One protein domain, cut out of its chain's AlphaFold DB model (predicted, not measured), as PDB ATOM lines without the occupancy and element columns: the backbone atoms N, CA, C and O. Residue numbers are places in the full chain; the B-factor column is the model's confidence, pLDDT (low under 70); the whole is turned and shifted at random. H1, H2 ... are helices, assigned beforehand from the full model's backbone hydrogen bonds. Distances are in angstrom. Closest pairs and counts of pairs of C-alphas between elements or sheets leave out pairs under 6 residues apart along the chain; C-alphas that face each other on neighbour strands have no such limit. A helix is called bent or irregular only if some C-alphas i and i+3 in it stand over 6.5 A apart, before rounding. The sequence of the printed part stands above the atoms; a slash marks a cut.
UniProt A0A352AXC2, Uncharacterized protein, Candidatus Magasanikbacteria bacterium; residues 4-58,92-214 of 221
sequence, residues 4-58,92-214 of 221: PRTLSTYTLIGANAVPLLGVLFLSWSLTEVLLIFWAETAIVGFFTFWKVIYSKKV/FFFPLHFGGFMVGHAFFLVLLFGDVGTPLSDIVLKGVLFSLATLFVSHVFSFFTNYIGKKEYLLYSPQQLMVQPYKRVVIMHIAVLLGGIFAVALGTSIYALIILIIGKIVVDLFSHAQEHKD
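AT A GLANCE: This is residues 4 to 58 and 92 to 214 of the 221 residues of an uncharacterized protein of Candidatus Magasanikbacteria bacterium (UniProt A0A352AXC2). Six helices form an up-and-down bundle, each running against the one before; H1, H4, H2, H5 and H6 make a ring, and H3 packs outside it on H2 and H5. The printed part, all helix, has 178 residues with H1 to H6 in chain order. It is compact, radius of gyration of the C-alphas 16.6 A, spanning 51 by 34 by 31 A.

HOW THE PARTS SIT: H5, residues 158 to 185, irregular with C-alphas 162 and 165 7.1 A apart, forms a hairpin with H6, residues 190 to 214; their closest C-alphas, Ala 183 and Ala 192, are 4.8 A apart. H5 touches H2, residues 30 to 54, opposite ways at a shallow tilt of 2 degrees, closest C-alphas Pro 158 and Val 52, 4.9 A. H3, residues 92 to 113, touches H5, closest C-alphas Phe 94 and Met 162, 6.5 A. H4, residues 125 to 148, touches H2, closest C-alphas Phe 136 and Ile 43, 6.6 A. H1, residues 7 to 26, touches H6, closest C-alphas Leu 20 and Ile 197, 6.4 A. O i to N i+4 pairs are all within hydrogen-bond range in H2, but 13 of 16 in H1, 17 of 18 in H3, 19 of 20 in H4, 19 of 24 in H5 and 20 of 21 in H6.

IN THESE COORDINATES: H5 is 41.7 A long, from C-alpha 158 at (-9.514, 6.867, 73.698) to C-alpha 185 at (-3.145, 35.470, 103.404).

THE WHOLE: Residues 59 to 91 are not printed; C-alphas 58 and 92 are 17.6 A apart across the cut. The link H3 to H4 is long. Residues 4 to 15 and 208 to 214 have pLDDT under 70.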
ATOM      1  N   PRO A   4     -13.988  -4.014  96.655       35.38
ATOM      2  CA  PRO A   4     -14.921  -3.150  97.353       35.38
ATOM      3  C   PRO A   4     -14.455  -1.693  97.249       35.38
ATOM      4  O   PRO A   4     -13.257  -1.407  97.245       35.38
ATOM      5  N   ARG A   5     -15.438  -0.788  97.180       48.34
ATOM      6  CA  ARG A   5     -15.387   0.691  97.084       48.34
ATOM      7  C   ARG A   5     -14.411   1.388  98.057       48.34
ATOM      8  O   ARG A   5     -14.217   2.598  98.008       48.34
ATOM      9  N   THR A   6     -13.825   0.618  98.957       50.78
ATOM     10  CA  THR A   6     -12.963   0.999 100.060       50.78
ATOM     11  C   THR A   6     -11.486   1.049  99.665       50.78
ATOM     12  O   THR A   6     -10.809   1.984 100.066       50.78
ATOM     13  N   LEU A   7     -10.977   0.131  98.829       47.62
ATOM     14  CA  LEU A   7      -9.527   0.028  98.589       47.62
ATOM     15  C   LEU A   7      -8.959   1.219  97.799       47.62
ATOM     16  O   LEU A   7      -7.942   1.766  98.208       47.62
ATOM     17  N   SER A   8      -9.637   1.670  96.732       54.72
ATOM     18  CA  SER A   8      -9.212   2.857  95.965       54.72
ATOM     19  C   SER A   8      -9.261   4.131  96.810       54.72
ATOM     20  O   SER A   8      -8.387   4.984  96.704       54.72
ATOM     21  N   THR A   9     -10.275   4.230  97.671       57.41
ATOM     22  CA  THR A   9     -10.500   5.348  98.590       57.41
ATOM     23  C   THR A   9      -9.433   5.369  99.683       57.41
ATOM     24  O   THR A   9      -8.880   6.423  99.967       57.41
ATOM     25  N   TYR A  10      -9.051   4.210 100.231       55.53
ATOM     26  CA  TYR A  10      -7.953   4.107 101.195       55.53
ATOM     27  C   TYR A  10      -6.590   4.420 100.570       55.53
ATOM     28  O   TYR A  10      -5.800   5.118 101.198       55.53
ATOM     29  N   THR A  11      -6.317   3.993  99.331       61.84
ATOM     30  CA  THR A  11      -5.096   4.417  98.621       61.84
ATOM     31  C   THR A  11      -5.084   5.912  98.318       61.84
ATOM     32  O   THR A  11      -4.021   6.517  98.384       61.84
ATOM     33  N   LEU A  12      -6.242   6.519  98.032       64.75
ATOM     34  CA  LEU A  12      -6.375   7.962  97.804       64.75
ATOM     35  C   LEU A  12      -6.119   8.755  99.093       64.75
ATOM     36  O   LEU A  12      -5.342   9.705  99.106       64.75
ATOM     37  N   ILE A  13      -6.740   8.333 100.196       66.75
ATOM     38  CA  ILE A  13      -6.556   8.942 101.517       66.75
ATOM     39  C   ILE A  13      -5.104   8.778 101.977       66.75
ATOM     40  O   ILE A  13      -4.500   9.743 102.432       66.75
ATOM     41  N   GLY A  14      -4.516   7.588 101.811       68.94
ATOM     42  CA  GLY A  14      -3.123   7.319 102.174       68.94
ATOM     43  C   GLY A  14      -2.123   8.138 101.358       68.94
ATOM     44  O   GLY A  14      -1.213   8.732 101.926       68.94
ATOM     45  N   ALA A  15      -2.327   8.239 100.042       68.31
ATOM     46  CA  ALA A  15      -1.534   9.091  99.155       68.31
ATOM     47  C   ALA A  15      -1.575  10.567  99.580       68.31
ATOM     48  O   ALA A  15      -0.542  11.232  99.644       68.31
ATOM     49  N   ASN A  16      -2.761  11.059  99.936       75.81
ATOM     50  CA  ASN A  16      -2.960  12.444 100.348       75.81
ATOM     51  C   ASN A  16      -2.561  12.738 101.801       75.81
ATOM     52  O   ASN A  16      -2.415  13.903 102.169       75.81
ATOM     53  N   ALA A  17      -2.337  11.711 102.621       81.81
ATOM     54  CA  ALA A  17      -1.765  11.871 103.952       81.81
ATOM     55  C   ALA A  17      -0.265  12.202 103.898       81.81
ATOM     56  O   ALA A  17       0.253  12.795 104.839       81.81
ATOM     57  N   VAL A  18       0.436  11.872 102.807       84.88
ATOM     58  CA  VAL A  18       1.885  12.103 102.698       84.88
ATOM     59  C   VAL A  18       2.247  13.594 102.789       84.88
ATOM     60  O   VAL A  18       3.087  13.921 103.627       84.88
ATOM     61  N   PRO A  19       1.604  14.523 102.050       85.56
ATOM     62  CA  PRO A  19       1.814  15.959 102.249       85.56
ATOM     63  C   PRO A  19       1.520  16.434 103.673       85.56
ATOM     64  O   PRO A  19       2.262  17.253 104.206       85.56
ATOM     65  N   LEU A  20       0.478  15.891 104.313       88.56
ATOM     66  CA  LEU A  20       0.126  16.252 105.688       88.56
ATOM     67  C   LEU A  20       1.219  15.826 106.676       88.56
ATOM     68  O   LEU A  20       1.644  16.622 107.509       88.56
ATOM     69  N   LEU A  21       1.711  14.591 106.555       88.56
ATOM     70  CA  LEU A  21       2.830  14.095 107.355       88.56
ATOM     71  C   LEU A  21       4.114  14.887 107.071       88.56
ATOM     72  O   LEU A  21       4.868  15.179 107.995       88.56
ATOM     73  N   GLY A  22       4.337  15.278 105.816       88.00
ATOM     74  CA  GLY A  22       5.448  16.137 105.420       88.00
ATOM     75  C   GLY A  22       5.427  17.490 106.130       88.00
ATOM     76  O   GLY A  22       6.439  17.907 106.686       88.00
ATOM     77  N   VAL A  23       4.268  18.145 106.201       90.19
ATOM     78  CA  VAL A  23       4.114  19.414 106.932       90.19
ATOM     79  C   VAL A  23       4.308  19.223 108.441       90.19
ATOM     80  O   VAL A  23       5.006  20.015 109.069       90.19
ATOM     81  N   LEU A  24       3.728  18.171 109.029       89.62
ATOM     82  CA  LEU A  24       3.744  17.952 110.482       89.62
ATOM     83  C   LEU A  24       5.098  17.483 111.032       89.62
ATOM     84  O   LEU A  24       5.472  17.878 112.132       89.62
ATOM     85  N   PHE A  25       5.813  16.626 110.298       88.69
ATOM     86  CA  PHE A  25       7.013  15.941 110.801       88.69
ATOM     87  C   PHE A  25       8.298  16.317 110.065       88.69
ATOM     88  O   PHE A  25       9.380  16.138 110.617       88.69
ATOM     89  N   LEU A  26       8.196  16.803 108.825       87.31
ATOM     90  CA  LEU A  26       9.344  17.131 107.972       87.31
ATOM     91  C   LEU A  26       9.418  18.627 107.636       87.31
ATOM     92  O   LEU A  26      10.229  19.010 106.796       87.31
ATOM     93  N   SER A  27       8.568  19.446 108.267       87.88
ATOM     94  CA  SER A  27       8.502  20.900 108.086       87.88
ATOM     95  C   SER A  27       8.408  21.329 106.618       87.88
ATOM     96  O   SER A  27       9.005  22.328 106.225       87.88
ATOM     97  N   TRP A  28       7.673  20.569 105.799       91.44
ATOM     98  CA  TRP A  28       7.467  20.929 104.396       91.44
ATOM     99  C   TRP A  28       6.809  22.297 104.272       91.44
ATOM    100  O   TRP A  28       5.824  22.592 104.956       91.44
ATOM    101  N   SER A  29       7.344  23.113 103.371       91.69
ATOM    102  CA  SER A  29       6.813  24.436 103.087       91.69
ATOM    103  C   SER A  29       5.682  24.372 102.059       91.69
ATOM    104  O   SER A  29       5.364  23.321 101.491       91.69
ATOM    105  N   LEU A  30       5.082  25.534 101.791       90.69
ATOM    106  CA  LEU A  30       4.080  25.694 100.741       90.69
ATOM    107  C   LEU A  30       4.589  25.171  99.385       90.69
ATOM    108  O   LEU A  30       3.843  24.488  98.687       90.69
ATOM    109  N   THR A  31       5.855  25.428  99.036       91.81
ATOM    110  CA  THR A  31       6.438  25.009  97.754       91.81
ATOM    111  C   THR A  31       6.426  23.493  97.598       91.81
ATOM    112  O   THR A  31       5.968  23.001  96.568       91.81
ATOM    113  N   GLU A  32       6.868  22.726  98.602       92.25
ATOM    114  CA  GLU A  32       6.856  21.262  98.524       92.25
ATOM    115  C   GLU A  32       5.438  20.711  98.407       92.25
ATOM    116  O   GLU A  32       5.196  19.805  97.611       92.25
ATOM    117  N   VAL A  33       4.485  21.271  99.157       91.50
ATOM    118  CA  VAL A  33       3.084  20.832  99.096       91.50
ATOM    119  C   VAL A  33       2.493  21.076  97.706       91.50
ATOM    120  O   VAL A  33       1.921  20.158  97.110       91.50
ATOM    121  N   LEU A  34       2.671  22.280  97.156       92.19
ATOM    122  CA  LEU A  34       2.194  22.629  95.818       92.19
ATOM    123  C   LEU A  34       2.884  21.794  94.731       92.19
ATOM    124  O   LEU A  34       2.217  21.332  93.804       92.19
ATOM    125  N   LEU A  35       4.187  21.537  94.868       92.00
ATOM    126  CA  LEU A  35       4.946  20.694  93.945       92.00
ATOM    127  C   LEU A  35       4.421  19.255  93.931       92.00
ATOM    128  O   LEU A  35       4.271  18.673  92.857       92.00
ATOM    129  N   ILE A  36       4.097  18.683  95.097       91.25
ATOM    130  CA  ILE A  36       3.509  17.341  95.177       91.25
ATOM    131  C   ILE A  36       2.122  17.305  94.530       91.25
ATOM    132  O   ILE A  36       1.841  16.377  93.774       91.25
ATOM    133  N   PHE A  37       1.269  18.305  94.762       90.75
ATOM    134  CA  PHE A  37      -0.056  18.364  94.129       90.75
ATOM    135  C   PHE A  37       0.026  18.518  92.606       90.75
ATOM    136  O   PHE A  37      -0.707  17.857  91.861       90.75
ATOM    137  N   TRP A  38       0.956  19.346  92.129       93.56
ATOM    138  CA  TRP A  38       1.240  19.486  90.706       93.56
ATOM    139  C   TRP A  38       1.741  18.161  90.110       93.56
ATOM    140  O   TRP A  38       1.228  17.684  89.096       93.56
ATOM    141  N   ALA A  39       2.685  17.500  90.776       92.06
ATOM    142  CA  ALA A  39       3.259  16.248  90.301       92.06
ATOM    143  C   ALA A  39       2.273  15.067  90.358       92.06
ATOM    144  O   ALA A  39       2.293  14.224  89.464       92.06
ATOM    145  N   GLU A  40       1.364  15.013  91.337       89.75
ATOM    146  CA  GLU A  40       0.267  14.033  91.367       89.75
ATOM    147  C   GLU A  40      -0.551  14.105  90.072       89.75
ATOM    148  O   GLU A  40      -0.855  13.086  89.450       89.75
ATOM    149  N   THR A  41      -0.836  15.321  89.608       91.00
ATOM    150  CA  THR A  41      -1.565  15.540  88.357       91.00
ATOM    151  C   THR A  41      -0.763  15.081  87.142       91.00
ATOM    152  O   THR A  41      -1.317  14.436  86.246       91.00
ATOM    153  N   ALA A  42       0.549  15.339  87.123       93.88
ATOM    154  CA  ALA A  42       1.433  14.835  86.072       93.88
ATOM    155  C   ALA A  42       1.403  13.298  86.006       93.88
ATOM    156  O   ALA A  42       1.311  12.724  84.920       93.88
ATOM    157  N   ILE A  43       1.411  12.630  87.165       92.56
ATOM    158  CA  ILE A  43       1.319  11.169  87.275       92.56
ATOM    159  C   ILE A  43      -0.023  10.670  86.715       92.56
ATOM    160  O   ILE A  43      -0.041   9.736  85.909       92.56
ATOM    161  N   VAL A  44      -1.147  11.308  87.060       90.12
ATOM    162  CA  VAL A  44      -2.469  10.966  86.497       90.12
ATOM    163  C   VAL A  44      -2.473  11.093  84.968       90.12
ATOM    164  O   VAL A  44      -2.969  10.196  84.276       90.12
ATOM    165  N   GLY A  45      -1.882  12.164  84.431       92.50
ATOM    166  CA  GLY A  45      -1.708  12.360  82.991       92.50
ATOM    167  C   GLY A  45      -0.877  11.252  82.347       92.50
ATOM    168  O   GLY A  45      -1.310  10.644  81.368       92.50
ATOM    169  N   PHE A  46       0.270  10.921  82.942       94.69
ATOM    170  CA  PHE A  46       1.159   9.858  82.472       94.69
ATOM    171  C   PHE A  46       0.439   8.509  82.352       94.69
ATOM    172  O   PHE A  46       0.498   7.859  81.307       94.69
ATOM    173  N   PHE A  47      -0.297   8.088  83.382       93.31
ATOM    174  CA  PHE A  47      -1.038   6.826  83.313       93.31
ATOM    175  C   PHE A  47      -2.214   6.892  82.342       93.31
ATOM    176  O   PHE A  47      -2.506   5.898  81.680       93.31
ATOM    177  N   THR A  48      -2.867   8.045  82.202       92.94
ATOM    178  CA  THR A  48      -3.936   8.230  81.211       92.94
ATOM    179  C   THR A  48      -3.421   8.084  79.785       92.94
ATOM    180  O   THR A  48      -4.059   7.408  78.981       92.94
ATOM    181  N   PHE A  49      -2.239   8.622  79.484       95.69
ATOM    182  CA  PHE A  49      -1.584   8.422  78.192       95.69
ATOM    183  C   PHE A  49      -1.407   6.929  77.873       95.69
ATOM    184  O   PHE A  49      -1.823   6.462  76.811       95.69
ATOM    185  N   TRP A  50      -0.895   6.143  78.824       95.94
ATOM    186  CA  TRP A  50      -0.782   4.695  78.640       95.94
ATOM    187  C   TRP A  50      -2.141   4.016  78.478       95.94
ATOM    188  O   TRP A  50      -2.285   3.132  77.634       95.94
ATOM    189  N   LYS A  51      -3.171   4.443  79.216       93.88
ATOM    190  CA  LYS A  51      -4.536   3.937  79.009       93.88
ATOM    191  C   LYS A  51      -5.028   4.220  77.585       93.88
ATOM    192  O   LYS A  51      -5.608   3.339  76.963       93.88
ATOM    193  N   VAL A  52      -4.769   5.399  77.020       94.12
ATOM    194  CA  VAL A  52      -5.127   5.701  75.621       94.12
ATOM    195  C   VAL A  52      -4.435   4.726  74.658       94.12
ATOM    196  O   VAL A  52      -5.093   4.151  73.788       94.12
ATOM    197  N   ILE A  53      -3.142   4.449  74.862       95.00
ATOM    198  CA  ILE A  53      -2.374   3.500  74.036       95.00
ATOM    199  C   ILE A  53      -2.906   2.068  74.146       95.00
ATOM    200  O   ILE A  53      -2.917   1.336  73.155       95.00
ATOM    201  N   TYR A  54      -3.360   1.634  75.318       94.75
ATOM    202  CA  TYR A  54      -3.832   0.260  75.517       94.75
ATOM    203  C   TYR A  54      -5.338   0.079  75.305       94.75
ATOM    204  O   TYR A  54      -5.793  -1.061  75.187       94.75
ATOM    205  N   SER A  55      -6.101   1.167  75.179       93.81
ATOM    206  CA  SER A  55      -7.537   1.100  74.923       93.81
ATOM    207  C   SER A  55      -7.846   0.361  73.619       93.81
ATOM    208  O   SER A  55      -7.172   0.531  72.591       93.81
ATOM    209  N   LYS A  56      -8.874  -0.488  73.691       92.62
ATOM    210  CA  LYS A  56      -9.436  -1.251  72.570       92.62
ATOM    211  C   LYS A  56     -10.902  -0.919  72.300       92.62
ATOM    212  O   LYS A  56     -11.453  -1.425  71.326       92.62
ATOM    213  N   LYS A  57     -11.545  -0.115  73.151       92.81
ATOM    214  CA  LYS A  57     -12.929   0.296  72.918       92.81
ATOM    215  C   LYS A  57     -12.966   1.352  71.822       92.81
ATOM    216  O   LYS A  57     -12.274   2.362  71.902       92.81
ATOM    217  N   VAL A  58     -13.809   1.109  70.833       92.44
ATOM    218  CA  VAL A  58     -14.190   2.095  69.825       92.44
ATOM    219  C   VAL A  58     -15.368   2.891  70.370       92.44
ATOM    220  O   VAL A  58     -16.247   2.324  71.017       92.44
ATOM    221  N   PHE A  92      -0.837  11.269  70.208       95.56
ATOM    222  CA  PHE A  92       0.030  12.443  70.030       95.56
ATOM    223  C   PHE A  92      -0.565  13.712  70.644       95.56
ATOM    224  O   PHE A  92       0.140  14.493  71.280       95.56
ATOM    225  N   PHE A  93      -1.868  13.920  70.470       95.81
ATOM    226  CA  PHE A  93      -2.550  15.123  70.929       95.81
ATOM    227  C   PHE A  93      -2.637  15.201  72.456       95.81
ATOM    228  O   PHE A  93      -2.426  16.271  73.022       95.81
ATOM    229  N   PHE A  94      -2.907  14.083  73.138       95.69
ATOM    230  CA  PHE A  94      -3.106  14.078  74.586       95.69
ATOM    231  C   PHE A  94      -1.874  14.571  75.365       95.69
ATOM    232  O   PHE A  94      -2.047  15.491  76.162       95.69
ATOM    233  N   PRO A  95      -0.643  14.061  75.145       95.69
ATOM    234  CA  PRO A  95       0.541  14.571  75.838       95.69
ATOM    235  C   PRO A  95       0.811  16.053  75.572       95.69
ATOM    236  O   PRO A  95       1.202  16.764  76.492       95.69
ATOM    237  N   LEU A  96       0.572  16.533  74.345       96.38
ATOM    238  CA  LEU A  96       0.762  17.943  73.993       96.38
ATOM    239  C   LEU A  96      -0.257  18.841  74.697       96.38
ATOM    240  O   LEU A  96       0.115  19.826  75.328       96.38
ATOM    241  N   HIS A  97      -1.540  18.484  74.634       93.88
ATOM    242  CA  HIS A  97      -2.612  19.261  75.248       93.88
ATOM    243  C   HIS A  97      -2.537  19.218  76.782       93.88
ATOM    244  O   HIS A  97      -2.562  20.258  77.439       93.88
ATOM    245  N   PHE A  98      -2.408  18.022  77.365       93.94
ATOM    246  CA  PHE A  98      -2.287  17.853  78.814       93.94
ATOM    247  C   PHE A  98      -0.982  18.467  79.335       93.94
ATOM    248  O   PHE A  98      -0.986  19.135  80.363       93.94
ATOM    249  N   GLY A  99       0.127  18.312  78.605       94.50
ATOM    250  CA  GLY A  99       1.400  18.955  78.925       94.50
ATOM    251  C   GLY A  99       1.308  20.480  78.898       94.50
ATOM    252  O   GLY A  99       1.763  21.130  79.834       94.50
ATOM    253  N   GLY A 100       0.650  21.057  77.887       95.38
ATOM    254  CA  GLY A 100       0.385  22.497  77.821       95.38
ATOM    255  C   GLY A 100      -0.424  23.001  79.018       95.38
ATOM    256  O   GLY A 100      -0.060  24.004  79.629       95.38
ATOM    257  N   PHE A 101      -1.464  22.263  79.418       93.94
ATOM    258  CA  PHE A 101      -2.216  22.546  80.645       93.94
ATOM    259  C   PHE A 101      -1.322  22.499  81.899       93.94
ATOM    260  O   PHE A 101      -1.369  23.416  82.717       93.94
ATOM    261  N   MET A 102      -0.461  21.483  82.025       95.00
ATOM    262  CA  MET A 102       0.459  21.337  83.162       95.00
ATOM    263  C   MET A 102       1.479  22.473  83.256       95.00
ATOM    264  O   MET A 102       1.764  22.946  84.359       95.00
ATOM    265  N   VAL A 103       2.011  22.924  82.116       96.38
ATOM    266  CA  VAL A 103       2.915  24.081  82.041       96.38
ATOM    267  C   VAL A 103       2.180  25.358  82.433       96.38
ATOM    268  O   VAL A 103       2.686  26.118  83.253       96.38
ATOM    269  N   GLY A 104       0.969  25.573  81.912       95.38
ATOM    270  CA  GLY A 104       0.140  26.717  82.293       95.38
ATOM    271  C   GLY A 104      -0.154  26.741  83.794       95.38
ATOM    272  O   GLY A 104      -0.031  27.781  84.434       95.38
ATOM    273  N   HIS A 105      -0.467  25.590  84.392       93.00
ATOM    274  CA  HIS A 105      -0.674  25.520  85.833       93.00
ATOM    275  C   HIS A 105       0.606  25.788  86.631       93.00
ATOM    276  O   HIS A 105       0.562  26.566  87.582       93.00
ATOM    277  N   ALA A 106       1.745  25.206  86.234       94.25
ATOM    278  CA  ALA A 106       3.037  25.490  86.864       94.25
ATOM    279  C   ALA A 106       3.363  26.989  86.816       94.25
ATOM    280  O   ALA A 106       3.797  27.555  87.817       94.25
ATOM    281  N   PHE A 107       3.088  27.639  85.682       94.94
ATOM    282  CA  PHE A 107       3.233  29.082  85.531       94.94
ATOM    283  C   PHE A 107       2.394  29.849  86.559       94.94
ATOM    284  O   PHE A 107       2.932  30.721  87.233       94.94
ATOM    285  N   PHE A 108       1.117  29.497  86.757       93.88
ATOM    286  CA  PHE A 108       0.291  30.132  87.792       93.88
ATOM    287  C   PHE A 108       0.801  29.874  89.212       93.88
ATOM    288  O   PHE A 108       0.752  30.781  90.038       93.88
ATOM    289  N   LEU A 109       1.305  28.673  89.508       93.44
ATOM    290  CA  LEU A 109       1.876  28.373  90.823       93.44
ATOM    291  C   LEU A 109       3.110  29.235  91.108       93.44
ATOM    292  O   LEU A 109       3.209  29.816  92.184       93.44
ATOM    293  N   VAL A 110       4.018  29.364  90.139       92.75
ATOM    294  CA  VAL A 110       5.206  30.218  90.271       92.75
ATOM    295  C   VAL A 110       4.811  31.692  90.355       92.75
ATOM    296  O   VAL A 110       5.309  32.399  91.222       92.75
ATOM    297  N   LEU A 111       3.878  32.145  89.515       92.94
ATOM    298  CA  LEU A 111       3.411  33.532  89.499       92.94
ATOM    299  C   LEU A 111       2.767  33.956  90.827       92.94
ATOM    300  O   LEU A 111       2.943  35.090  91.254       92.94
ATOM    301  N   LEU A 112       1.990  33.071  91.455       91.31
ATOM    302  CA  LEU A 112       1.224  33.395  92.661       91.31
ATOM    303  C   LEU A 112       1.986  33.114  93.958       91.31
ATOM    304  O   LEU A 112       1.734  33.776  94.962       91.31
ATOM    305  N   PHE A 113       2.871  32.116  93.960       92.12
ATOM    306  CA  PHE A 113       3.485  31.595  95.185       92.12
ATOM    307  C   PHE A 113       5.013  31.565  95.154       92.12
ATOM    308  O   PHE A 113       5.615  31.255  96.180       92.12
ATOM    309  N   GLY A 114       5.649  31.892  94.025       87.75
ATOM    310  CA  GLY A 114       7.104  31.819  93.863       87.75
ATOM    311  C   GLY A 114       7.883  32.700  94.841       87.75
ATOM    312  O   GLY A 114       8.917  32.267  95.334       87.75
ATOM    313  N   ASP A 115       7.349  33.878  95.176       86.50
ATOM    314  CA  ASP A 115       7.998  34.834  96.090       86.50
ATOM    315  C   ASP A 115       7.697  34.573  97.576       86.50
ATOM    316  O   ASP A 115       8.340  35.146  98.455       86.50
ATOM    317  N   VAL A 116       6.696  33.738  97.872       84.44
ATOM    318  CA  VAL A 116       6.232  33.462  99.247       84.44
ATOM    319  C   VAL A 116       6.665  32.072  99.724       84.44
ATOM    320  O   VAL A 116       6.739  31.807 100.922       84.44
ATOM    321  N   GLY A 117       6.920  31.161  98.789       82.25
ATOM    322  CA  GLY A 117       7.401  29.819  99.071       82.25
ATOM    323  C   GLY A 117       8.904  29.754  99.347       82.25
ATOM    324  O   GLY A 117       9.639  30.733  99.234       82.25
ATOM    325  N   THR A 118       9.378  28.555  99.682       85.69
ATOM    326  CA  THR A 118      10.816  28.269  99.661       85.69
ATOM    327  C   THR A 118      11.324  28.227  98.215       85.69
ATOM    328  O   THR A 118      10.615  27.714  97.334       85.69
ATOM    329  N   PRO A 119      12.541  28.736  97.942       86.50
ATOM    330  CA  PRO A 119      13.179  28.577  96.643       86.50
ATOM    331  C   PRO A 119      13.302  27.100  96.255       86.50
ATOM    332  O   PRO A 119      13.578  26.246  97.095       86.50
ATOM    333  N   LEU A 120      13.177  26.792  94.959       83.88
ATOM    334  CA  LEU A 120      13.296  25.412  94.463       83.88
ATOM    335  C   LEU A 120      14.647  24.756  94.811       83.88
ATOM    336  O   LEU A 120      14.720  23.532  94.899       83.88
ATOM    337  N   SER A 121      15.703  25.553  95.004       86.06
ATOM    338  CA  SER A 121      17.031  25.084  95.420       86.06
ATOM    339  C   SER A 121      17.059  24.501  96.832       86.06
ATOM    340  O   SER A 121      17.912  23.664  97.118       86.06
ATOM    341  N   ASP A 122      16.126  24.921  97.685       87.00
ATOM    342  CA  ASP A 122      16.159  24.665  99.127       87.00
ATOM    343  C   ASP A 122      15.149  23.582  99.538       87.00
ATOM    344  O   ASP A 122      15.031  23.232 100.712       87.00
ATOM    345  N   ILE A 123      14.441  23.015  98.556       87.06
ATOM    346  CA  ILE A 123      13.468  21.946  98.755       87.06
ATOM    347  C   ILE A 123      14.126  20.720  99.391       87.06
ATOM    348  O   ILE A 123      15.190  20.252  98.968       87.06
ATOM    349  N   VAL A 124      13.412  20.094 100.330       86.31
ATOM    350  CA  VAL A 124      13.781  18.793 100.909       86.31
ATOM    351  C   VAL A 124      13.587  17.667  99.879       86.31
ATOM    352  O   VAL A 124      12.642  16.872  99.937       86.31
ATOM    353  N   LEU A 125      14.516  17.571  98.924       86.31
ATOM    354  CA  LEU A 125      14.407  16.725  97.732       86.31
ATOM    355  C   LEU A 125      14.122  15.256  98.060       86.31
ATOM    356  O   LEU A 125      13.293  14.629  97.408       86.31
ATOM    357  N   LYS A 126      14.760  14.699  99.096       86.94
ATOM    358  CA  LYS A 126      14.550  13.296  99.497       86.94
ATOM    359  C   LYS A 126      13.102  13.020  99.916       86.94
ATOM    360  O   LYS A 126      12.554  11.988  99.541       86.94
ATOM    361  N   GLY A 127      12.489  13.937 100.669       84.19
ATOM    362  CA  GLY A 127      11.100  13.806 101.116       84.19
ATOM    363  C   GLY A 127      10.125  13.906  99.947       84.19
ATOM    364  O   GLY A 127       9.236  13.064  99.804       84.19
ATOM    365  N   VAL A 128      10.352  14.879  99.062       85.19
ATOM    366  CA  VAL A 128       9.560  15.052  97.840       85.19
ATOM    367  C   VAL A 128       9.666  13.812  96.950       85.19
ATOM    368  O   VAL A 128       8.644  13.235  96.593       85.19
ATOM    369  N   LEU A 129      10.877  13.329  96.659       88.75
ATOM    370  CA  LEU A 129      11.086  12.131  95.838       88.75
ATOM    371  C   LEU A 129      10.437  10.882  96.441       88.75
ATOM    372  O   LEU A 129       9.845  10.096  95.706       88.75
ATOM    373  N   PHE A 130      10.501  10.706  97.762       87.38
ATOM    374  CA  PHE A 130       9.834   9.594  98.441       87.38
ATOM    375  C   PHE A 130       8.307   9.644  98.265       87.38
ATOM    376  O   PHE A 130       7.671   8.626  97.977       87.38
ATOM    377  N   SER A 131       7.716  10.834  98.382       85.50
ATOM    378  CA  SER A 131       6.286  11.046  98.145       85.50
ATOM    379  C   SER A 131       5.898  10.774  96.697       85.50
ATOM    380  O   SER A 131       4.980   9.996  96.440       85.50
ATOM    381  N   LEU A 132       6.661  11.314  95.744       88.69
ATOM    382  CA  LEU A 132       6.456  11.056  94.320       88.69
ATOM    383  C   LEU A 132       6.567   9.569  93.988       88.69
ATOM    384  O   LEU A 132       5.721   9.046  93.268       88.69
ATOM    385  N   ALA A 133       7.557   8.872  94.545       89.19
ATOM    386  CA  ALA A 133       7.713   7.435  94.365       89.19
ATOM    387  C   ALA A 133       6.507   6.667  94.922       89.19
ATOM    388  O   ALA A 133       5.977   5.787  94.248       89.19
ATOM    389  N   THR A 134       6.019   7.034  96.109       85.19
ATOM    390  CA  THR A 134       4.843   6.405  96.731       85.19
ATOM    391  C   THR A 134       3.584   6.614  95.888       85.19
ATOM    392  O   THR A 134       2.854   5.659  95.601       85.19
ATOM    393  N   LEU A 135       3.350   7.846  95.424       84.38
ATOM    394  CA  LEU A 135       2.245   8.179  94.523       84.38
ATOM    395  C   LEU A 135       2.345   7.405  93.209       84.38
ATOM    396  O   LEU A 135       1.356   6.825  92.755       84.38
ATOM    397  N   PHE A 136       3.536   7.361  92.617       89.25
ATOM    398  CA  PHE A 136       3.777   6.668  91.361       89.25
ATOM    399  C   PHE A 136       3.532   5.164  91.504       89.25
ATOM    400  O   PHE A 136       2.769   4.602  90.725       89.25
ATOM    401  N   VAL A 137       4.089   4.519  92.535       87.94
ATOM    402  CA  VAL A 137       3.886   3.086  92.819       87.94
ATOM    403  C   VAL A 137       2.407   2.765  93.032       87.94
ATOM    404  O   VAL A 137       1.912   1.779  92.483       87.94
ATOM    405  N   SER A 138       1.672   3.614  93.756       80.75
ATOM    406  CA  SER A 138       0.222   3.465  93.934       80.75
ATOM    407  C   SER A 138      -0.521   3.463  92.588       80.75
ATOM    408  O   SER A 138      -1.372   2.602  92.327       80.75
ATOM    409  N   HIS A 139      -0.145   4.359  91.673       85.19
ATOM    410  CA  HIS A 139      -0.735   4.414  90.338       85.19
ATOM    411  C   HIS A 139      -0.303   3.249  89.440       85.19
ATOM    412  O   HIS A 139      -1.148   2.715  88.721       85.19
ATOM    413  N   VAL A 140       0.956   2.799  89.518       88.94
ATOM    414  CA  VAL A 140       1.433   1.580  88.840       88.94
ATOM    415  C   VAL A 140       0.577   0.390  89.262       88.94
ATOM    416  O   VAL A 140       0.034  -0.320  88.414       88.94
ATOM    417  N   PHE A 141       0.404   0.193  90.571       84.94
ATOM    418  CA  PHE A 141      -0.403  -0.898  91.104       84.94
ATOM    419  C   PHE A 141      -1.848  -0.817  90.603       84.94
ATOM    420  O   PHE A 141      -2.388  -1.810  90.113       84.94
ATOM    421  N   SER A 142      -2.464   0.368  90.650       81.06
ATOM    422  CA  SER A 142      -3.814   0.587  90.120       81.06
ATOM    423  C   SER A 142      -3.904   0.301  88.617       81.06
ATOM    424  O   SER A 142      -4.844  -0.352  88.166       81.06
ATOM    425  N   PHE A 143      -2.913   0.716  87.829       86.00
ATOM    426  CA  PHE A 143      -2.877   0.474  86.390       86.00
ATOM    427  C   PHE A 143      -2.835  -1.027  86.069       86.00
ATOM    428  O   PHE A 143      -3.660  -1.524  85.301       86.00
ATOM    429  N   PHE A 144      -1.935  -1.788  86.689       89.69
ATOM    430  CA  PHE A 144      -1.829  -3.220  86.400       89.69
ATOM    431  C   PHE A 144      -2.994  -4.034  86.969       89.69
ATOM    432  O   PHE A 144      -3.506  -4.925  86.293       89.69
ATOM    433  N   THR A 145      -3.459  -3.731  88.180       81.00
ATOM    434  CA  THR A 145      -4.523  -4.521  88.822       81.00
ATOM    435  C   THR A 145      -5.917  -4.167  88.319       81.00
ATOM    436  O   THR A 145      -6.728  -5.065  88.086       81.00
ATOM    437  N   ASN A 146      -6.208  -2.879  88.123       80.19
ATOM    438  CA  ASN A 146      -7.517  -2.418  87.672       80.19
ATOM    439  C   ASN A 146      -7.551  -2.345  86.151       80.19
ATOM    440  O   ASN A 146      -8.277  -3.109  85.517       80.19
ATOM    441  N   TYR A 147      -6.715  -1.497  85.556       84.44
ATOM    442  CA  TYR A 147      -6.852  -1.196  84.138       84.44
ATOM    443  C   TYR A 147      -6.558  -2.412  83.247       84.44
ATOM    444  O   TYR A 147      -7.365  -2.758  82.379       84.44
ATOM    445  N   ILE A 148      -5.452  -3.113  83.516       89.62
ATOM    446  CA  ILE A 148      -5.090  -4.351  82.812       89.62
ATOM    447  C   ILE A 148      -5.845  -5.555  83.393       89.62
ATOM    448  O   ILE A 148      -6.585  -6.225  82.671       89.62
ATOM    449  N   GLY A 149      -5.715  -5.811  84.698       85.50
ATOM    450  CA  GLY A 149      -6.251  -7.009  85.350       85.50
ATOM    451  C   GLY A 149      -7.775  -7.146  85.283       85.50
ATOM    452  O   GLY A 149      -8.283  -8.241  85.035       85.50
ATOM    453  N   LYS A 150      -8.529  -6.049  85.435       84.56
ATOM    454  CA  LYS A 150     -10.003  -6.047  85.313       84.56
ATOM    455  C   LYS A 150     -10.495  -5.718  83.904       84.56
ATOM    456  O   LYS A 150     -11.703  -5.600  83.704       84.56
ATOM    457  N   LYS A 151      -9.587  -5.625  82.928       90.75
ATOM    458  CA  LYS A 151      -9.891  -5.365  81.516       90.75
ATOM    459  C   LYS A 151     -10.630  -4.046  81.264       90.75
ATOM    460  O   LYS A 151     -11.427  -3.953  80.331       90.75
ATOM    461  N   GLU A 152     -10.350  -3.001  82.041       85.94
ATOM    462  CA  GLU A 152     -10.938  -1.670  81.803       85.94
ATOM    463  C   GLU A 152     -10.511  -1.082  80.448       85.94
ATOM    464  O   GLU A 152     -11.218  -0.245  79.888       85.94
ATOM    465  N   TYR A 153      -9.413  -1.575  79.859       90.44
ATOM    466  CA  TYR A 153      -9.008  -1.254  78.485       90.44
ATOM    467  C   TYR A 153     -10.045  -1.640  77.413       90.44
ATOM    468  O   TYR A 153      -9.963  -1.163  76.281       90.44
ATOM    469  N   LEU A 154     -11.025  -2.486  77.750       90.31
ATOM    470  CA  LEU A 154     -12.173  -2.817  76.898       90.31
ATOM    471  C   LEU A 154     -13.386  -1.900  77.133       90.31
ATOM    472  O   LEU A 154     -14.334  -1.948  76.357       90.31
ATOM    473  N   LEU A 155     -13.387  -1.099  78.203       88.06
ATOM    474  CA  LEU A 155     -14.571  -0.376  78.685       88.06
ATOM    475  C   LEU A 155     -14.579   1.115  78.341       88.06
ATOM    476  O   LEU A 155     -15.660   1.700  78.247       88.06
ATOM    477  N   TYR A 156     -13.410   1.719  78.124       88.62
ATOM    478  CA  TYR A 156     -13.270   3.157  77.875       88.62
ATOM    479  C   TYR A 156     -12.576   3.431  76.545       88.62
ATOM    480  O   TYR A 156     -11.492   2.896  76.302       88.62
ATOM    481  N   SER A 157     -13.195   4.256  75.695       93.19
ATOM    482  CA  SER A 157     -12.611   4.669  74.413       93.19
ATOM    483  C   SER A 157     -11.472   5.677  74.625       93.19
ATOM    484  O   SER A 157     -11.423   6.340  75.668       93.19
ATOM    485  N   PRO A 158     -10.543   5.826  73.664       92.75
ATOM    486  CA  PRO A 158      -9.514   6.867  73.698       92.75
ATOM    487  C   PRO A 158     -10.069   8.276  73.970       92.75
ATOM    488  O   PRO A 158      -9.487   9.028  74.747       92.75
ATOM    489  N   GLN A 159     -11.223   8.607  73.386       91.88
ATOM    490  CA  GLN A 159     -11.930   9.879  73.551       91.88
ATOM    491  C   GLN A 159     -12.386  10.080  75.003       91.88
ATOM    492  O   GLN A 159     -12.166  11.137  75.590       91.88
ATOM    493  N   GLN A 160     -12.976   9.043  75.606       90.56
ATOM    494  CA  GLN A 160     -13.406   9.070  77.007       90.56
ATOM    495  C   GLN A 160     -12.210   9.226  77.954       90.56
ATOM    496  O   GLN A 160     -12.260  10.016  78.896       90.56
ATOM    497  N   LEU A 161     -11.121   8.502  77.684       90.94
ATOM    498  CA  LEU A 161      -9.891   8.566  78.475       90.94
ATOM    499  C   LEU A 161      -9.202   9.926  78.370       90.94
ATOM    500  O   LEU A 161      -8.625  10.375  79.352       90.94
ATOM    501  N   MET A 162      -9.297  10.603  77.225       90.31
ATOM    502  CA  MET A 162      -8.751  11.947  77.058       90.31
ATOM    503  C   MET A 162      -9.383  12.929  78.052       90.31
ATOM    504  O   MET A 162      -8.665  13.686  78.694       90.31
ATOM    505  N   VAL A 163     -10.709  12.913  78.200       87.50
ATOM    506  CA  VAL A 163     -11.437  13.880  79.041       87.50
ATOM    507  C   VAL A 163     -11.439  13.479  80.520       87.50
ATOM    508  O   VAL A 163     -11.532  14.342  81.391       87.50
ATOM    509  N   GLN A 164     -11.313  12.181  80.815       84.75
ATOM    510  CA  GLN A 164     -11.433  11.631  82.167       84.75
ATOM    511  C   GLN A 164     -10.609  12.388  83.233       84.75
ATOM    512  O   GLN A 164     -11.195  12.735  84.258       84.75
ATOM    513  N   PRO A 165      -9.318  12.726  83.029       84.56
ATOM    514  CA  PRO A 165      -8.542  13.449  84.035       84.56
ATOM    515  C   PRO A 165      -9.066  14.854  84.326       84.56
ATOM    516  O   PRO A 165      -8.998  15.293  85.468       84.56
ATOM    517  N   TYR A 166      -9.595  15.566  83.326       82.88
ATOM    518  CA  TYR A 166      -9.911  16.994  83.445       82.88
ATOM    519  C   TYR A 166     -10.982  17.272  84.494       82.88
ATOM    520  O   TYR A 166     -10.864  18.252  85.226       82.88
ATOM    521  N   LYS A 167     -11.986  16.392  84.611       78.38
ATOM    522  CA  LYS A 167     -13.065  16.542  85.596       78.38
ATOM    523  C   LYS A 167     -12.510  16.670  87.013       78.38
ATOM    524  O   LYS A 167     -12.859  17.609  87.718       78.38
ATOM    525  N   ARG A 168     -11.611  15.764  87.404       76.38
ATOM    526  CA  ARG A 168     -10.965  15.797  88.719       76.38
ATOM    527  C   ARG A 168      -9.893  16.881  88.788       76.38
ATOM    528  O   ARG A 168      -9.894  17.694  89.702       76.38
ATOM    529  N   VAL A 169      -8.994  16.916  87.810       84.12
ATOM    530  CA  VAL A 169      -7.795  17.761  87.834       84.12
ATOM    531  C   VAL A 169      -8.135  19.246  87.905       84.12
ATOM    532  O   VAL A 169      -7.552  19.952  88.722       84.12
ATOM    533  N   VAL A 170      -9.105  19.728  87.124       86.69
ATOM    534  CA  VAL A 170      -9.474  21.154  87.121       86.69
ATOM    535  C   VAL A 170     -10.039  21.584  88.474       86.69
ATOM    536  O   VAL A 170      -9.633  22.618  89.002       86.69
ATOM    537  N   ILE A 171     -10.919  20.772  89.071       85.06
ATOM    538  CA  ILE A 171     -11.471  21.041  90.407       85.06
ATOM    539  C   ILE A 171     -10.330  21.108  91.431       85.06
ATOM    540  O   ILE A 171     -10.264  22.042  92.231       85.06
ATOM    541  N   MET A 172      -9.394  20.161  91.357       83.94
ATOM    542  CA  MET A 172      -8.235  20.122  92.246       83.94
ATOM    543  C   MET A 172      -7.313  21.326  92.070       83.94
ATOM    544  O   MET A 172      -6.852  21.881  93.060       83.94
ATOM    545  N   HIS A 173      -7.076  21.778  90.839       88.00
ATOM    546  CA  HIS A 173      -6.246  22.955  90.573       88.00
ATOM    547  C   HIS A 173      -6.870  24.216  91.158       88.00
ATOM    548  O   HIS A 173      -6.181  24.990  91.815       88.00
ATOM    549  N   ILE A 174      -8.181  24.396  90.986       89.44
ATOM    550  CA  ILE A 174      -8.901  25.526  91.577       89.44
ATOM    551  C   ILE A 174      -8.800  25.477  93.106       89.44
ATOM    552  O   ILE A 174      -8.469  26.486  93.724       89.44
ATOM    553  N   ALA A 175      -9.020  24.309  93.718       88.62
ATOM    554  CA  ALA A 175      -8.916  24.147  95.168       88.62
ATOM    555  C   ALA A 175      -7.505  24.456  95.693       88.62
ATOM    556  O   ALA A 175      -7.362  25.150  96.697       88.62
ATOM    557  N   VAL A 176      -6.467  23.987  94.996       88.88
ATOM    558  CA  VAL A 176      -5.063  24.229  95.355       88.88
ATOM    559  C   VAL A 176      -4.692  25.704  95.202       88.88
ATOM    560  O   VAL A 176      -4.054  26.255  96.094       88.88
ATOM    561  N   LEU A 177      -5.126  26.367  94.126       91.19
ATOM    562  CA  LEU A 177      -4.881  27.797  93.923       91.19
ATOM    563  C   LEU A 177      -5.580  28.642  94.994       91.19
ATOM    564  O   LEU A 177      -4.939  29.470  95.637       91.19
ATOM    565  N   LEU A 178      -6.874  28.411  95.232       91.25
ATOM    566  CA  LEU A 178      -7.636  29.155  96.239       91.25
ATOM    567  C   LEU A 178      -7.111  28.897  97.653       91.25
ATOM    568  O   LEU A 178      -6.930  29.835  98.427       91.25
ATOM    569  N   GLY A 179      -6.827  27.638  97.985       88.88
ATOM    570  CA  GLY A 179      -6.266  27.279  99.281       88.88
ATOM    571  C   GLY A 179      -4.847  27.821  99.474       88.88
ATOM    572  O   GLY A 179      -4.502  28.215 100.582       88.88
ATOM    573  N   GLY A 180      -4.036  27.884  98.414       88.88
ATOM    574  CA  GLY A 180      -2.705  28.485  98.445       88.88
ATOM    575  C   GLY A 180      -2.775  29.988  98.706       88.88
ATOM    576  O   GLY A 180      -2.086  30.485  99.592       88.88
ATOM    577  N   ILE A 181      -3.666  30.704  98.007       90.75
ATOM    578  CA  ILE A 181      -3.911  32.141  98.236       90.75
ATOM    579  C   ILE A 181      -4.362  32.372  99.681       90.75
ATOM    580  O   ILE A 181      -3.853  33.261 100.361       90.75
ATOM    581  N   PHE A 182      -5.278  31.537 100.174       89.62
ATOM    582  CA  PHE A 182      -5.721  31.580 101.564       89.62
ATOM    583  C   PHE A 182      -4.570  31.316 102.546       89.62
ATOM    584  O   PHE A 182      -4.446  32.011 103.554       89.62
ATOM    585  N   ALA A 183      -3.689  30.359 102.243       89.00
ATOM    586  CA  ALA A 183      -2.545  30.052 103.088       89.00
ATOM    587  C   ALA A 183      -1.538  31.205 103.159       89.00
ATOM    588  O   ALA A 183      -1.037  31.514 104.242       89.00
ATOM    589  N   VAL A 184      -1.293  31.878 102.034       88.12
ATOM    590  CA  VAL A 184      -0.476  33.097 101.975       88.12
ATOM    591  C   VAL A 184      -1.116  34.228 102.776       88.12
ATOM    592  O   VAL A 184      -0.427  34.870 103.565       88.12
ATOM    593  N   ALA A 185      -2.430  34.436 102.652       88.50
ATOM    594  CA  ALA A 185      -3.145  35.470 103.404       88.50
ATOM    595  C   ALA A 185      -3.051  35.278 104.932       88.50
ATOM    596  O   ALA A 185      -3.063  36.252 105.680       88.50
ATOM    597  N   LEU A 186      -2.909  34.032 105.395       87.44
ATOM    598  CA  LEU A 186      -2.675  33.679 106.800       87.44
ATOM    599  C   LEU A 186      -1.186  33.674 107.206       87.44
ATOM    600  O   LEU A 186      -0.845  33.196 108.289       87.44
ATOM    601  N   GLY A 187      -0.289  34.166 106.348       85.06
ATOM    602  CA  GLY A 187       1.147  34.256 106.618       85.06
ATOM    603  C   GLY A 187       1.889  32.922 106.524       85.06
ATOM    604  O   GLY A 187       2.891  32.733 107.209       85.06
ATOM    605  N   THR A 188       1.408  31.968 105.719       79.69
ATOM    606  CA  THR A 188       2.033  30.641 105.515       79.69
ATOM    607  C   THR A 188       2.271  29.847 106.804       79.69
ATOM    608  O   THR A 188       3.199  29.048 106.911       79.69
ATOM    609  N   SER A 189       1.409  30.040 107.804       84.81
ATOM    610  CA  SER A 189       1.451  29.251 109.034       84.81
ATOM    611  C   SER A 189       1.232  27.760 108.751       84.81
ATOM    612  O   SER A 189       0.456  27.391 107.864       84.81
ATOM    613  N   ILE A 190       1.834  26.895 109.571       86.12
ATOM    614  CA  ILE A 190       1.602  25.444 109.543       86.12
ATOM    615  C   ILE A 190       0.103  25.099 109.555       86.12
ATOM    616  O   ILE A 190      -0.336  24.211 108.828       86.12
ATOM    617  N   TYR A 191      -0.713  25.854 110.301       86.56
ATOM    618  CA  TYR A 191      -2.165  25.666 110.349       86.56
ATOM    619  C   TYR A 191      -2.838  25.938 109.004       86.56
ATOM    620  O   TYR A 191      -3.774  25.238 108.623       86.56
ATOM    621  N   ALA A 192      -2.342  26.922 108.258       86.50
ATOM    622  CA  ALA A 192      -2.875  27.276 106.956       86.50
ATOM    623  C   ALA A 192      -2.559  26.193 105.909       86.50
ATOM    624  O   ALA A 192      -3.427  25.833 105.113       86.50
ATOM    625  N   LEU A 193      -1.361  25.600 105.974       88.50
ATOM    626  CA  LEU A 193      -0.986  24.448 105.147       88.50
ATOM    627  C   LEU A 193      -1.824  23.210 105.481       88.50
ATOM    628  O   LEU A 193      -2.293  22.521 104.577       88.50
ATOM    629  N   ILE A 194      -2.076  22.951 106.766       88.94
ATOM    630  CA  ILE A 194      -2.962  21.861 107.197       88.94
ATOM    631  C   ILE A 194      -4.376  22.067 106.638       88.94
ATOM    632  O   ILE A 194      -4.943  21.131 106.079       88.94
ATOM    633  N   ILE A 195      -4.934  23.281 106.728       87.69
ATOM    634  CA  ILE A 195      -6.262  23.600 106.174       87.69
ATOM    635  C   ILE A 195      -6.284  23.401 104.656       87.69
ATOM    636  O   ILE A 195      -7.217  22.783 104.146       87.69
ATOM    637  N   LEU A 196      -5.255  23.863 103.938       89.69
ATOM    638  CA  LEU A 196      -5.105  23.638 102.499       89.69
ATOM    639  C   LEU A 196      -5.124  22.137 102.169       89.69
ATOM    640  O   LEU A 196      -5.880  21.712 101.297       89.69
ATOM    641  N   ILE A 197      -4.332  21.323 102.872       89.69
ATOM    642  CA  ILE A 197      -4.225  19.879 102.611       89.69
ATOM    643  C   ILE A 197      -5.527  19.153 102.961       89.69
ATOM    644  O   ILE A 197      -5.983  18.308 102.191       89.69
ATOM    645  N   ILE A 198      -6.165  19.490 104.083       87.94
ATOM    646  CA  ILE A 198      -7.463  18.917 104.461       87.94
ATOM    647  C   ILE A 198      -8.532  19.314 103.441       87.94
ATOM    648  O   ILE A 198      -9.271  18.450 102.969       87.94
ATOM    649  N   GLY A 199      -8.592  20.589 103.051       85.94
ATOM    650  CA  GLY A 199      -9.509  21.072 102.019       85.94
ATOM    651  C   GLY A 199      -9.310  20.328 100.700       85.94
ATOM    652  O   GLY A 199     -10.273  19.839 100.110       85.94
ATOM    653  N   LYS A 200      -8.052  20.135 100.295       85.94
ATOM    654  CA  LYS A 200      -7.664  19.332  99.131       85.94
ATOM    655  C   LYS A 200      -8.186  17.898  99.238       85.94
ATOM    656  O   LYS A 200      -8.814  17.421  98.299       85.94
ATOM    657  N   ILE A 201      -7.983  17.225 100.374       85.56
ATOM    658  CA  ILE A 201      -8.488  15.862 100.619       85.56
ATOM    659  C   ILE A 201     -10.013  15.805 100.489       85.56
ATOM    660  O   ILE A 201     -10.538  14.894  99.850       85.56
ATOM    661  N   VAL A 202     -10.731  16.764 101.077       84.44
ATOM    662  CA  VAL A 202     -12.201  16.814 101.027       84.44
ATOM    663  C   VAL A 202     -12.693  16.955  99.589       84.44
ATOM    664  O   VAL A 202     -13.588  16.213  99.177       84.44
ATOM    665  N   VAL A 203     -12.093  17.862  98.816       83.38
ATOM    666  CA  VAL A 203     -12.440  18.066  97.404       83.38
ATOM    667  C   VAL A 203     -12.157  16.805  96.588       83.38
ATOM    668  O   VAL A 203     -13.027  16.356  95.846       83.38
ATOM    669  N   ASP A 204     -11.001  16.173  96.791       78.94
ATOM    670  CA  ASP A 204     -10.644  14.911  96.137       78.94
ATOM    671  C   ASP A 204     -11.663  13.800  96.418       78.94
ATOM    672  O   ASP A 204     -12.098  13.092  95.508       78.94
ATOM    673  N   LEU A 205     -12.064  13.647  97.684       77.00
ATOM    674  CA  LEU A 205     -13.047  12.646  98.098       77.00
ATOM    675  C   LEU A 205     -14.424  12.923  97.496       77.00
ATOM    676  O   LEU A 205     -15.114  11.988  97.083       77.00
ATOM    677  N   PHE A 206     -14.822  14.192  97.423       77.50
ATOM    678  CA  PHE A 206     -16.083  14.600  96.820       77.50
ATOM    679  C   PHE A 206     -16.104  14.334  95.311       77.50
ATOM    680  O   PHE A 206     -17.056  13.726  94.814       77.50
ATOM    681  N   SER A 207     -15.043  14.714  94.596       70.00
ATOM    682  CA  SER A 207     -14.889  14.437  93.165       70.00
ATOM    683  C   SER A 207     -14.895  12.935  92.885       70.00
ATOM    684  O   SER A 207     -15.627  12.481  92.007       70.00
ATOM    685  N   HIS A 208     -14.180  12.141  93.688       68.56
ATOM    686  CA  HIS A 208     -14.195  10.680  93.575       68.56
ATOM    687  C   HIS A 208     -15.598  10.104  93.817       68.56
ATOM    688  O   HIS A 208     -16.046   9.234  93.079       68.56
ATOM    689  N   ALA A 209     -16.339  10.600  94.813       69.00
ATOM    690  CA  ALA A 209     -17.697  10.135  95.092       69.00
ATOM    691  C   ALA A 209     -18.699  10.462  93.967       69.00
ATOM    692  O   ALA A 209     -19.602   9.661  93.711       69.00
ATOM    693  N   GLN A 210     -18.552  11.610  93.295       62.34
ATOM    694  CA  GLN A 210     -19.395  11.978  92.151       62.34
ATOM    695  C   GLN A 210     -19.118  11.116  90.919       62.34
ATOM    696  O   GLN A 210     -20.068  10.621  90.315       62.34
ATOM    697  N   GLU A 211     -17.848  10.840  90.608       56.88
ATOM    698  CA  GLU A 211     -17.463   9.989  89.471       56.88
ATOM    699  C   GLU A 211     -18.106   8.588  89.521       56.88
ATOM    700  O   GLU A 211     -18.379   7.987  88.480       56.88
ATOM    701  N   HIS A 212     -18.421   8.076  90.719       56.81
ATOM    702  CA  HIS A 212     -19.068   6.767  90.892       56.81
ATOM    703  C   HIS A 212     -20.601   6.811  90.955       56.81
ATOM    704  O   HIS A 212     -21.237   5.779  90.724       56.81
ATOM    705  N   LYS A 213     -21.222   7.964  91.239       49.50
ATOM    706  CA  LYS A 213     -22.688   8.106  91.138       49.50
ATOM    707  C   LYS A 213     -23.136   8.033  89.677       49.50
ATOM    708  O   LYS A 213     -24.078   7.299  89.379       49.50
ATOM    709  N   ASP A 214     -22.384   8.660  88.780       45.56
ATOM    710  CA  ASP A 214     -22.648   8.646  87.336       45.56
ATOM    711  C   ASP A 214     -22.458   7.249  86.717       45.56
ATOM    712  O   ASP A 214     -23.180   6.860  85.808       45.56
TER     713      ASP A 214